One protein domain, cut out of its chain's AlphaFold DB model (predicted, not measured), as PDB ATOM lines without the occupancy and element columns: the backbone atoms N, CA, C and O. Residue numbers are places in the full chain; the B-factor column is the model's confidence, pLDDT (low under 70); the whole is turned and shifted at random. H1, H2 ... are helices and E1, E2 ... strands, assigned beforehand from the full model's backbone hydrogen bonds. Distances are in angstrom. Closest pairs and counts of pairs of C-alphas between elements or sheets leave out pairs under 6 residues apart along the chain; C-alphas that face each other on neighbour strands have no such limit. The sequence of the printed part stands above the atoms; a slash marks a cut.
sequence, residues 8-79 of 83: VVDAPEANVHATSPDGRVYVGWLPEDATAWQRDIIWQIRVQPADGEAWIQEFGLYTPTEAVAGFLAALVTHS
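What this domain is: This is residues 8 to 79 of the 83 residues of the protein "DUF317 domain-containing protein" of Streptomyces sp. wa22 (UniProt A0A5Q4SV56). Picture one antiparallel sheet of five strands with the long helix H2 over one face, running along the strands over E3 and E4. The other face is mostly bare, with the short helix H1 beside the strands at the end of the sheet where E4 begins. The printed part has 72 residues, with two named helices and five named strands in the order E1, E2, E3, H1, E4, E5, H2; the sheet's order is E1, E2, E3, E4, E5. The class is mixed, helices and strands, and the whole is compact, with a radius of gyration of the C-alphas of 12.3 A and spans of 33 by 23 by 20 A.

Where its parts are: Begin with the sheet, and find C-alpha 8 at (587.748, 285.907, 477.284), where E1 starts, residues 8 to 10. E2 is residues 16 to 19 and E3 is residues 25 to 29, 13.5 A long. E4, the longest strand, takes residues 41 to 47 over 17.1 A, from C-alpha 41 at (583.259, 286.138, 496.678). E5, residues 55 to 60, measures 16.9 A. H1 is residues 34 to 37. H2, residues 65 to 78, runs 20.0 A to C-alpha 78 at (583.320, 305.793, 481.504).

How they stand to each other: E1, E2 and E3 form a meander, each strand the antiparallel neighbour of the one before. Look at N 9 and O 17, 2.9 A apart, between E1 and E2, a hairpin, and at N 18 and O 27, 2.8 A, between E2 and E3, also a hairpin. E3 and E4 are antiparallel at 173 degrees, with N 28 and O 44 at 2.8 A. E4 and E5 form a hairpin, with N 45 and O 57 at 2.8 A. E1 and E5 are the edge strands. H2 is on the sheet at a height of 10.4 A, over E4 and only just over E3, on which 3 of its C-alphas fall; on the local plane its line and that of E4 stand at 1 degrees. The closest C-alphas of E5 and H2 are those of Phe 59 and Val 68, 7.5 A apart. H1 is on the opposite face, at a height of 8.2 A, and only just over none of the strands, with 2 of its C-alphas falling on E4; its closest C-alpha pair with E4 is Ala 36 and Ile 42, 6.7 A. In H2 every O i to N i+4 pair is within hydrogen-bond range; H1 is too short for such a pair, and its 1 pair of O i to N i+3 is not within range.

The domain as a whole: The two C-alphas farthest apart, those of Glu 13 and Asp 51, stand 34.6 A from each other. The printed part has no cut and no long link; E4 to E5, with 7 residues between them, is a short link, and the others are tight. Look in the B-factor column for residues 11 to 13 and residue 79, which are under 70; the mean pLDDT of the printed part of this model is 86.3.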
ATOM      1  N   VAL A   8     588.505 286.761 476.358       82.44
ATOM      2  CA  VAL A   8     587.748 285.907 477.284       82.44
ATOM      3  C   VAL A   8     588.361 284.515 477.302       82.44
ATOM      4  O   VAL A   8     588.514 283.888 476.253       82.44
ATOM      5  N   VAL A   9     588.689 284.027 478.496       83.81
ATOM      6  CA  VAL A   9     589.243 282.692 478.716       83.81
ATOM      7  C   VAL A   9     588.343 281.935 479.685       83.81
ATOM      8  O   VAL A   9     588.222 282.314 480.852       83.81
ATOM      9  N   ASP A  10     587.751 280.846 479.194       76.56
ATOM     10  CA  ASP A  10     587.151 279.810 480.034       76.56
ATOM     11  C   ASP A  10     588.291 278.967 480.618       76.56
ATOM     12  O   ASP A  10     589.003 278.258 479.897       76.56
ATOM     13  N   ALA A  11     588.511 279.085 481.922       68.81
ATOM     14  CA  ALA A  11     589.538 278.341 482.631       68.81
ATOM     15  C   ALA A  11     588.975 277.010 483.171       68.81
ATOM     16  O   ALA A  11     587.755 276.805 483.217       68.81
ATOM     17  N   PRO A  12     589.848 276.072 483.582       62.53
ATOM     18  CA  PRO A  12     589.428 274.915 484.360       62.53
ATOM     19  C   PRO A  12     588.590 275.326 485.585       62.53
ATOM     20  O   PRO A  12     588.606 276.477 486.026       62.53
ATOM     21  N   GLU A  13     587.806 274.377 486.098       65.00
ATOM     22  CA  GLU A  13     586.924 274.598 487.254       65.00
ATOM     23  C   GLU A  13     585.847 275.690 487.046       65.00
ATOM     24  O   GLU A  13     585.457 276.381 487.975       65.00
ATOM     25  N   ALA A  14     585.332 275.846 485.821       73.50
ATOM     26  CA  ALA A  14     584.241 276.778 485.492       73.50
ATOM     27  C   ALA A  14     584.538 278.267 485.772       73.50
ATOM     28  O   ALA A  14     583.618 279.077 485.775       73.50
ATOM     29  N   ASN A  15     585.798 278.655 485.959       81.69
ATOM     30  CA  ASN A  15     586.161 280.062 486.091       81.69
ATOM     31  C   ASN A  15     586.121 280.760 484.723       81.69
ATOM     32  O   ASN A  15     586.504 280.182 483.705       81.69
ATOM     33  N   VAL A  16     585.698 282.023 484.702       85.38
ATOM     34  CA  VAL A  16     585.703 282.853 483.488       85.38
ATOM     35  C   VAL A  16     586.521 284.102 483.749       85.38
ATOM     36  O   VAL A  16     586.303 284.809 484.734       85.38
ATOM     37  N   HIS A  17     587.439 284.397 482.838       89.00
ATOM     38  CA  HIS A  17     588.274 285.589 482.881       89.00
ATOM     39  C   HIS A  17     588.016 286.429 481.641       89.00
ATOM     40  O   HIS A  17     587.965 285.890 480.540       89.00
ATOM     41  N   ALA A  18     587.882 287.739 481.808       89.69
ATOM     42  CA  ALA A  18     587.772 288.680 480.709       89.69
ATOM     43  C   ALA A  18     588.719 289.863 480.945       89.69
ATOM     44  O   ALA A  18     588.673 290.484 482.009       89.69
ATOM     45  N   THR A  19     589.562 290.178 479.966       89.88
ATOM     46  CA  THR A  19     590.517 291.295 480.038       89.88
ATOM     47  C   THR A  19     590.246 292.280 478.908       89.88
ATOM     48  O   THR A  19     590.030 291.874 477.765       89.88
ATOM     49  N   SER A  20     590.233 293.575 479.220       88.19
ATOM     50  CA  SER A  20     590.069 294.625 478.216       88.19
ATOM     51  C   SER A  20     591.266 294.675 477.250       88.19
ATOM     52  O   SER A  20     592.379 294.322 477.642       88.19
ATOM     53  N   PRO A  21     591.089 295.155 476.002       85.62
ATOM     54  CA  PRO A  21     592.172 295.219 475.011       85.62
ATOM     55  C   PRO A  21     593.405 296.018 475.454       85.62
ATOM     56  O   PRO A  21     594.526 295.718 475.054       85.62
ATOM     57  N   ASP A  22     593.198 297.048 476.272       85.06
ATOM     58  CA  ASP A  22     594.256 297.889 476.839       85.06
ATOM     59  C   ASP A  22     594.913 297.277 478.094       85.06
ATOM     60  O   ASP A  22     595.830 297.868 478.662       85.06
ATOM     61  N   GLY A  23     594.444 296.106 478.541       86.69
ATOM     62  CA  GLY A  23     594.924 295.403 479.729       86.69
ATOM     63  C   GLY A  23     594.574 296.078 481.058       86.69
ATOM     64  O   GLY A  23     595.033 295.626 482.106       86.69
ATOM     65  N   ARG A  24     593.785 297.159 481.044       89.06
ATOM     66  CA  ARG A  24     593.519 297.987 482.232       89.06
ATOM     67  C   ARG A  24     592.391 297.461 483.102       89.06
ATOM     68  O   ARG A  24     592.337 297.788 484.287       89.06
ATOM     69  N   VAL A  25     591.485 296.667 482.542       91.44
ATOM     70  CA  VAL A  25     590.361 296.079 483.264       91.44
ATOM     71  C   VAL A  25     590.432 294.569 483.145       91.44
ATOM     72  O   VAL A  25     590.468 294.013 482.051       91.44
ATOM     73  N   TYR A  26     590.405 293.911 484.294       92.88
ATOM     74  CA  TYR A  26     590.254 292.470 484.407       92.88
ATOM     75  C   TYR A  26     588.968 292.164 485.170       92.88
ATOM     76  O   TYR A  26     588.695 292.762 486.213       92.88
ATOM     77  N   VAL A  27     588.201 291.202 484.672       93.31
ATOM     78  CA  VAL A  27     586.993 290.672 485.303       93.31
ATOM     79  C   VAL A  27     587.160 289.168 485.450       93.31
ATOM     80  O   VAL A  27     587.356 288.463 484.467       93.31
ATOM     81  N   GLY A  28     587.070 288.676 486.680       92.25
ATOM     82  CA  GLY A  28     587.020 287.254 486.989       92.25
ATOM     83  C   GLY A  28     585.665 286.880 487.576       92.25
ATOM     84  O   GLY A  28     585.227 287.513 488.538       92.25
ATOM     85  N   TRP A  29     585.041 285.841 487.032       90.25
ATOM     86  CA  TRP A  29     584.028 285.047 487.719       90.25
ATOM     87  C   TRP A  29     584.706 283.780 488.244       90.25
ATOM     88  O   TRP A  29     585.204 282.978 487.455       90.25
ATOM     89  N   LEU A  30     584.802 283.657 489.570       87.12
ATOM     90  CA  LEU A  30     585.718 282.746 490.264       87.12
ATOM     91  C   LEU A  30     584.992 281.840 491.282       87.12
ATOM     92  O   LEU A  30     585.309 281.895 492.472       87.12
ATOM     93  N   PRO A  31     583.984 281.047 490.875       79.81
ATOM     94  CA  PRO A  31     583.216 280.213 491.802       79.81
ATOM     95  C   PRO A  31     584.060 279.142 492.510       79.81
ATOM     96  O   PRO A  31     583.728 278.760 493.625       79.81
ATOM     97  N   GLU A  32     585.150 278.680 491.895       77.31
ATOM     98  CA  GLU A  32     585.962 277.567 492.410       77.31
ATOM     99  C   GLU A  32     587.313 278.024 492.994       77.31
ATOM    100  O   GLU A  32     588.146 277.206 493.392       77.31
ATOM    101  N   ASP A  33     587.555 279.337 493.101       76.44
ATOM    102  CA  ASP A  33     588.708 279.840 493.852       76.44
ATOM    103  C   ASP A  33     588.470 279.595 495.347       76.44
ATOM    104  O   ASP A  33     587.693 280.290 496.001       76.44
ATOM    105  N   ALA A  34     589.167 278.608 495.913       71.44
ATOM    106  CA  ALA A  34     588.998 278.206 497.307       71.44
ATOM    107  C   ALA A  34     589.228 279.346 498.319       71.44
ATOM    108  O   ALA A  34     588.694 279.297 499.429       71.44
ATOM    109  N   THR A  35     590.022 280.366 497.981       74.50
ATOM    110  CA  THR A  35     590.275 281.523 498.856       74.50
ATOM    111  C   THR A  35     589.153 282.555 498.743       74.50
ATOM    112  O   THR A  35     588.749 283.131 499.756       74.50
ATOM    113  N   ALA A  36     588.622 282.774 497.537       72.06
ATOM    114  CA  ALA A  36     587.468 283.642 497.304       72.06
ATOM    115  C   ALA A  36     586.170 283.024 497.852       72.06
ATOM    116  O   ALA A  36     585.389 283.711 498.513       72.06
ATOM    117  N   TRP A  37     586.002 281.711 497.692       72.12
ATOM    118  CA  TRP A  37     584.860 280.944 498.181       72.12
ATOM    119  C   TRP A  37     584.722 280.999 499.703       72.12
ATOM    120  O   TRP A  37     583.633 281.208 500.225       72.12
ATOM    121  N   GLN A  38     585.837 280.923 500.440       79.12
ATOM    122  CA  GLN A  38     585.846 281.105 501.902       79.12
ATOM    123  C   GLN A  38     585.340 282.484 502.355       79.12
ATOM    124  O   GLN A  38     585.028 282.670 503.531       79.12
ATOM    125  N   ARG A  39     585.288 283.457 501.442       78.31
ATOM    126  CA  ARG A  39     584.824 284.826 501.676       78.31
ATOM    127  C   ARG A  39     583.493 285.116 500.965       78.31
ATOM    128  O   ARG A  39     583.103 286.279 500.908       78.31
ATOM    129  N   ASP A  40     582.826 284.092 500.424       84.75
ATOM    130  CA  ASP A  40     581.615 284.185 499.597       84.75
ATOM    131  C   ASP A  40     581.761 285.107 498.373       84.75
ATOM    132  O   ASP A  40     580.771 285.667 497.905       84.75
ATOM    133  N   ILE A  41     582.976 285.284 497.841       86.69
ATOM    134  CA  ILE A  41     583.259 286.138 496.678       86.69
ATOM    135  C   ILE A  41     583.295 285.286 495.417       86.69
ATOM    136  O   ILE A  41     584.057 284.329 495.340       86.69
ATOM    137  N   ILE A  42     582.511 285.679 494.413       91.12
ATOM    138  CA  ILE A  42     582.452 284.989 493.115       91.12
ATOM    139  C   ILE A  42     582.783 285.907 491.939       91.12
ATOM    140  O   ILE A  42     583.023 285.416 490.844       91.12
ATOM    141  N   TRP A  43     582.818 287.227 492.142       93.31
ATOM    142  CA  TRP A  43     583.263 288.188 491.135       93.31
ATOM    143  C   TRP A  43     584.415 289.019 491.669       93.31
ATOM    144  O   TRP A  43     584.356 289.522 492.793       93.31
ATOM    145  N   GLN A  44     585.412 289.247 490.824       93.88
ATOM    146  CA  GLN A  44     586.505 290.161 491.104       93.88
ATOM    147  C   GLN A  44     586.795 291.024 489.880       93.88
ATOM    148  O   GLN A  44     587.180 290.518 488.828       93.88
ATOM    149  N   ILE A  45     586.642 292.334 490.036       94.62
ATOM    150  CA  ILE A  45     586.974 293.330 489.025       94.62
ATOM    151  C   ILE A  45     588.228 294.049 489.500       94.62
ATOM    152  O   ILE A  45     588.236 294.624 490.587       94.62
ATOM    153  N   ARG A  46     589.287 294.017 488.697       94.69
ATOM    154  CA  ARG A  46     590.532 294.745 488.955       94.69
ATOM    155  C   ARG A  46     590.680 295.823 487.899       94.69
ATOM    156  O   ARG A  46     590.533 295.536 486.712       94.69
ATOM    157  N   VAL A  47     590.985 297.038 488.333       93.81
ATOM    158  CA  VAL A  47     591.159 298.178 487.437       93.81
ATOM    159  C   VAL A  47     592.499 298.839 487.702       93.81
ATOM    160  O   VAL A  47     592.832 299.172 488.839       93.81
ATOM    161  N   GLN A  48     593.256 299.024 486.629       92.19
ATOM    162  CA  GLN A  48     594.522 299.740 486.573       92.19
ATOM    163  C   GLN A  48     594.342 300.926 485.621       92.19
ATOM    164  O   GLN A  48     594.557 300.789 484.416       92.19
ATOM    165  N   PRO A  49     593.864 302.076 486.120       85.69
ATOM    166  CA  PRO A  49     593.635 303.235 485.268       85.69
ATOM    167  C   PRO A  49     594.969 303.812 484.761       85.69
ATOM    168  O   PRO A  49     596.002 303.640 485.407       85.69
ATOM    169  N   ALA A  50     594.950 304.518 483.623       84.31
ATOM    170  CA  ALA A  50     596.117 305.289 483.163       84.31
ATOM    171  C   ALA A  50     596.549 306.334 484.195       84.31
ATOM    172  O   ALA A  50     597.738 306.499 484.449       84.31
ATOM    173  N   ASP A  51     595.557 306.994 484.793       83.56
ATOM    174  CA  ASP A  51     595.734 308.008 485.817       83.56
ATOM    175  C   ASP A  51     594.958 307.619 487.077       83.56
ATOM    176  O   ASP A  51     593.756 307.343 487.031       83.56
ATOM    177  N   GLY A  52     595.639 307.637 488.221       85.56
ATOM    178  CA  GLY A  52     595.055 307.331 489.526       85.56
ATOM    179  C   GLY A  52     595.530 306.006 490.118       85.56
ATOM    180  O   GLY A  52     596.469 305.377 489.635       85.56
ATOM    181  N   GLU A  53     594.902 305.611 491.223       92.75
ATOM    182  CA  GLU A  53     595.275 304.407 491.966       92.75
ATOM    183  C   GLU A  53     594.526 303.177 491.439       92.75
ATOM    184  O   GLU A  53     593.334 303.239 491.126       92.75
ATOM    185  N   ALA A  54     595.233 302.049 491.356       93.50
ATOM    186  CA  ALA A  54     594.622 300.770 491.037       93.50
ATOM    187  C   ALA A  54     593.674 300.329 492.157       93.50
ATOM    188  O   ALA A  54     593.960 300.508 493.340       93.50
ATOM    189  N   TRP A  55     592.561 299.703 491.790       95.38
ATOM    190  CA  TRP A  55     591.562 299.262 492.758       95.38
ATOM    191  C   TRP A  55     590.940 297.922 492.381       95.38
ATOM    192  O   TRP A  55     591.045 297.442 491.249       95.38
ATOM    193  N   ILE A  56     590.303 297.304 493.377       94.94
ATOM    194  CA  ILE A  56     589.613 296.023 493.249       94.94
ATOM    195  C   ILE A  56     588.197 296.176 493.799       94.94
ATOM    196  O   ILE A  56     588.015 296.671 494.911       94.94
ATOM    197  N   GLN A  57     587.209 295.726 493.029       95.81
ATOM    198  CA  GLN A  57     585.832 295.557 493.481       95.81
ATOM    199  C   GLN A  57     585.481 294.071 493.465       95.81
ATOM    200  O   GLN A  57     585.607 293.400 492.442       95.81
ATOM    201  N   GLU A  58     585.019 293.566 494.602       95.06
ATOM    202  CA  GLU A  58     584.585 292.179 494.771       95.06
ATOM    203  C   GLU A  58     583.057 292.141 494.908       95.06
ATOM    204  O   GLU A  58     582.474 293.019 495.552       95.06
ATOM    205  N   PHE A  59     582.400 291.144 494.310       94.50
ATOM    206  CA  PHE A  59     580.978 290.877 494.547       94.50
ATOM    207  C   PHE A  59     580.761 289.439 494.997       94.50
ATOM    208  O   PHE A  59     581.413 288.504 494.521       94.50
ATOM    209  N   GLY A  60     579.840 289.295 495.945       92.06
ATOM    210  CA  GLY A  60     579.579 288.026 496.595       92.06
ATOM    211  C   GLY A  60     578.532 287.174 495.888       92.06
ATOM    212  O   GLY A  60     577.836 287.645 494.990       92.06
ATOM    213  N   LEU A  61     578.379 285.931 496.349       89.19
ATOM    214  CA  LEU A  61     577.425 284.948 495.819       89.19
ATOM    215  C   LEU A  61     575.981 285.474 495.751       89.19
ATOM    216  O   LEU A  61     575.220 285.110 494.858       89.19
ATOM    217  N   TYR A  62     575.603 286.345 496.687       91.12
ATOM    218  CA  TYR A  62     574.253 286.905 496.777       91.12
ATOM    219  C   TYR A  62     574.068 288.215 496.005       91.12
ATOM    220  O   TYR A  62     572.972 288.778 496.015       91.12
ATOM    221  N   THR A  63     575.112 288.741 495.359       94.00
ATOM    222  CA  THR A  63     574.967 289.911 494.493       94.00
ATOM    223  C   THR A  63     574.274 289.492 493.194       94.00
ATOM    224  O   THR A  63     574.788 288.614 492.503       94.00
ATOM    225  N   PRO A  64     573.137 290.112 492.820       94.25
ATOM    226  CA  PRO A  64     572.481 289.809 491.552       94.25
ATOM    227  C   PRO A  64     573.418 290.062 490.371       94.25
ATOM    228  O   PRO A  64     574.053 291.119 490.293       94.25
ATOM    229  N   THR A  65     573.476 289.124 489.428       90.62
ATOM    230  CA  THR A  65     574.330 289.236 488.237       90.62
ATOM    231  C   THR A  65     574.005 290.490 487.425       90.62
ATOM    232  O   THR A  65     574.901 291.114 486.866       90.62
ATOM    233  N   GLU A  66     572.747 290.933 487.414       93.88
ATOM    234  CA  GLU A  66     572.308 292.165 486.754       93.88
ATOM    235  C   GLU A  66     572.950 293.416 487.366       93.88
ATOM    236  O   GLU A  66     573.257 294.366 486.645       93.88
ATOM    237  N   ALA A  67     573.190 293.422 488.681       94.88
ATOM    238  CA  ALA A  67     573.875 294.527 489.347       94.88
ATOM    239  C   ALA A  67     575.358 294.572 488.950       94.88
ATOM    240  O   ALA A  67     575.883 295.647 488.657       94.88
ATOM    241  N   VAL A  68     576.011 293.407 488.865       93.75
ATOM    242  CA  VAL A  68     577.395 293.293 488.378       93.75
ATOM    243  C   VAL A  68     577.485 293.723 486.912       93.75
ATOM    244  O   VAL A  68     578.354 294.515 486.555       93.75
ATOM    245  N   ALA A  69     576.546 293.286 486.070       91.38
ATOM    246  CA  ALA A  69     576.473 293.693 484.671       91.38
ATOM    247  C   ALA A  69     576.272 295.210 484.522       91.38
ATOM    248  O   ALA A  69     576.939 295.839 483.703       91.38
ATOM    249  N   GLY A  70     575.402 295.814 485.337       93.69
ATOM    250  CA  GLY A  70     575.203 297.264 485.369       93.69
ATOM    251  C   GLY A  70     576.462 298.025 485.786       93.69
ATOM    252  O   GLY A  70     576.816 299.021 485.152       93.69
ATOM    253  N   PHE A  71     577.177 297.530 486.800       94.38
ATOM    254  CA  PHE A  71     578.467 298.079 487.217       94.38
ATOM    255  C   PHE A  71     579.499 298.015 486.086       94.38
ATOM    256  O   PHE A  71     580.119 299.028 485.770       94.38
ATOM    257  N   LEU A  72     579.647 296.858 485.435       91.31
ATOM    258  CA  LEU A  72     580.575 296.673 484.318       91.31
ATOM    259  C   LEU A  72     580.214 297.560 483.123       91.31
ATOM    260  O   LEU A  72     581.092 298.191 482.543       91.31
ATOM    261  N   ALA A  73     578.931 297.673 482.780       90.00
ATOM    262  CA  ALA A  73     578.480 298.558 481.711       90.00
ATOM    263  C   ALA A  73     578.827 300.024 482.011       90.00
ATOM    264  O   ALA A  73     579.337 300.731 481.141       90.00
ATOM    265  N   ALA A  74     578.598 300.476 483.248       91.12
ATOM    266  CA  ALA A  74     578.962 301.821 483.676       91.12
ATOM    267  C   ALA A  74     580.482 302.031 483.653       91.12
ATOM    268  O   ALA A  74     580.932 303.062 483.152       91.12
ATOM    269  N   LEU A  75     581.255 301.052 484.134       88.62
ATOM    270  CA  LEU A  75     582.715 301.075 484.137       88.62
ATOM    271  C   LEU A  75     583.262 301.230 482.715       88.62
ATOM    272  O   LEU A  75     583.979 302.184 482.450       88.62
ATOM    273  N   VAL A  76     582.852 300.366 481.785       82.38
ATOM    274  CA  VAL A  76     583.329 300.389 480.391       82.38
ATOM    275  C   VAL A  76     582.899 301.656 479.651       82.38
ATOM    276  O   VAL A  76     583.650 302.173 478.833       82.38
ATOM    277  N   THR A  77     581.712 302.191 479.946       81.81
ATOM    278  CA  THR A  77     581.221 303.424 479.301       81.81
ATOM    279  C   THR A  77     582.014 304.664 479.728       81.81
ATOM    280  O   THR A  77     582.091 305.627 478.968       81.81
ATOM    281  N   HIS A  78     582.592 304.654 480.933       72.88
ATOM    282  CA  HIS A  78     583.320 305.793 481.504       72.88
ATOM    283  C   HIS A  78     584.824 305.546 481.658       72.88
ATOM    284  O   HIS A  78     585.527 306.422 482.163       72.88
ATOM    285  N   SER A  79     585.333 304.391 481.224       62.56
ATOM    286  CA  SER A  79     586.765 304.191 481.030       62.56
ATOM    287  C   SER A  79     587.227 305.210 479.987       62.56
ATOM    288  O   SER A  79     586.708 305.189 478.869       62.56
TER     289      SER A  79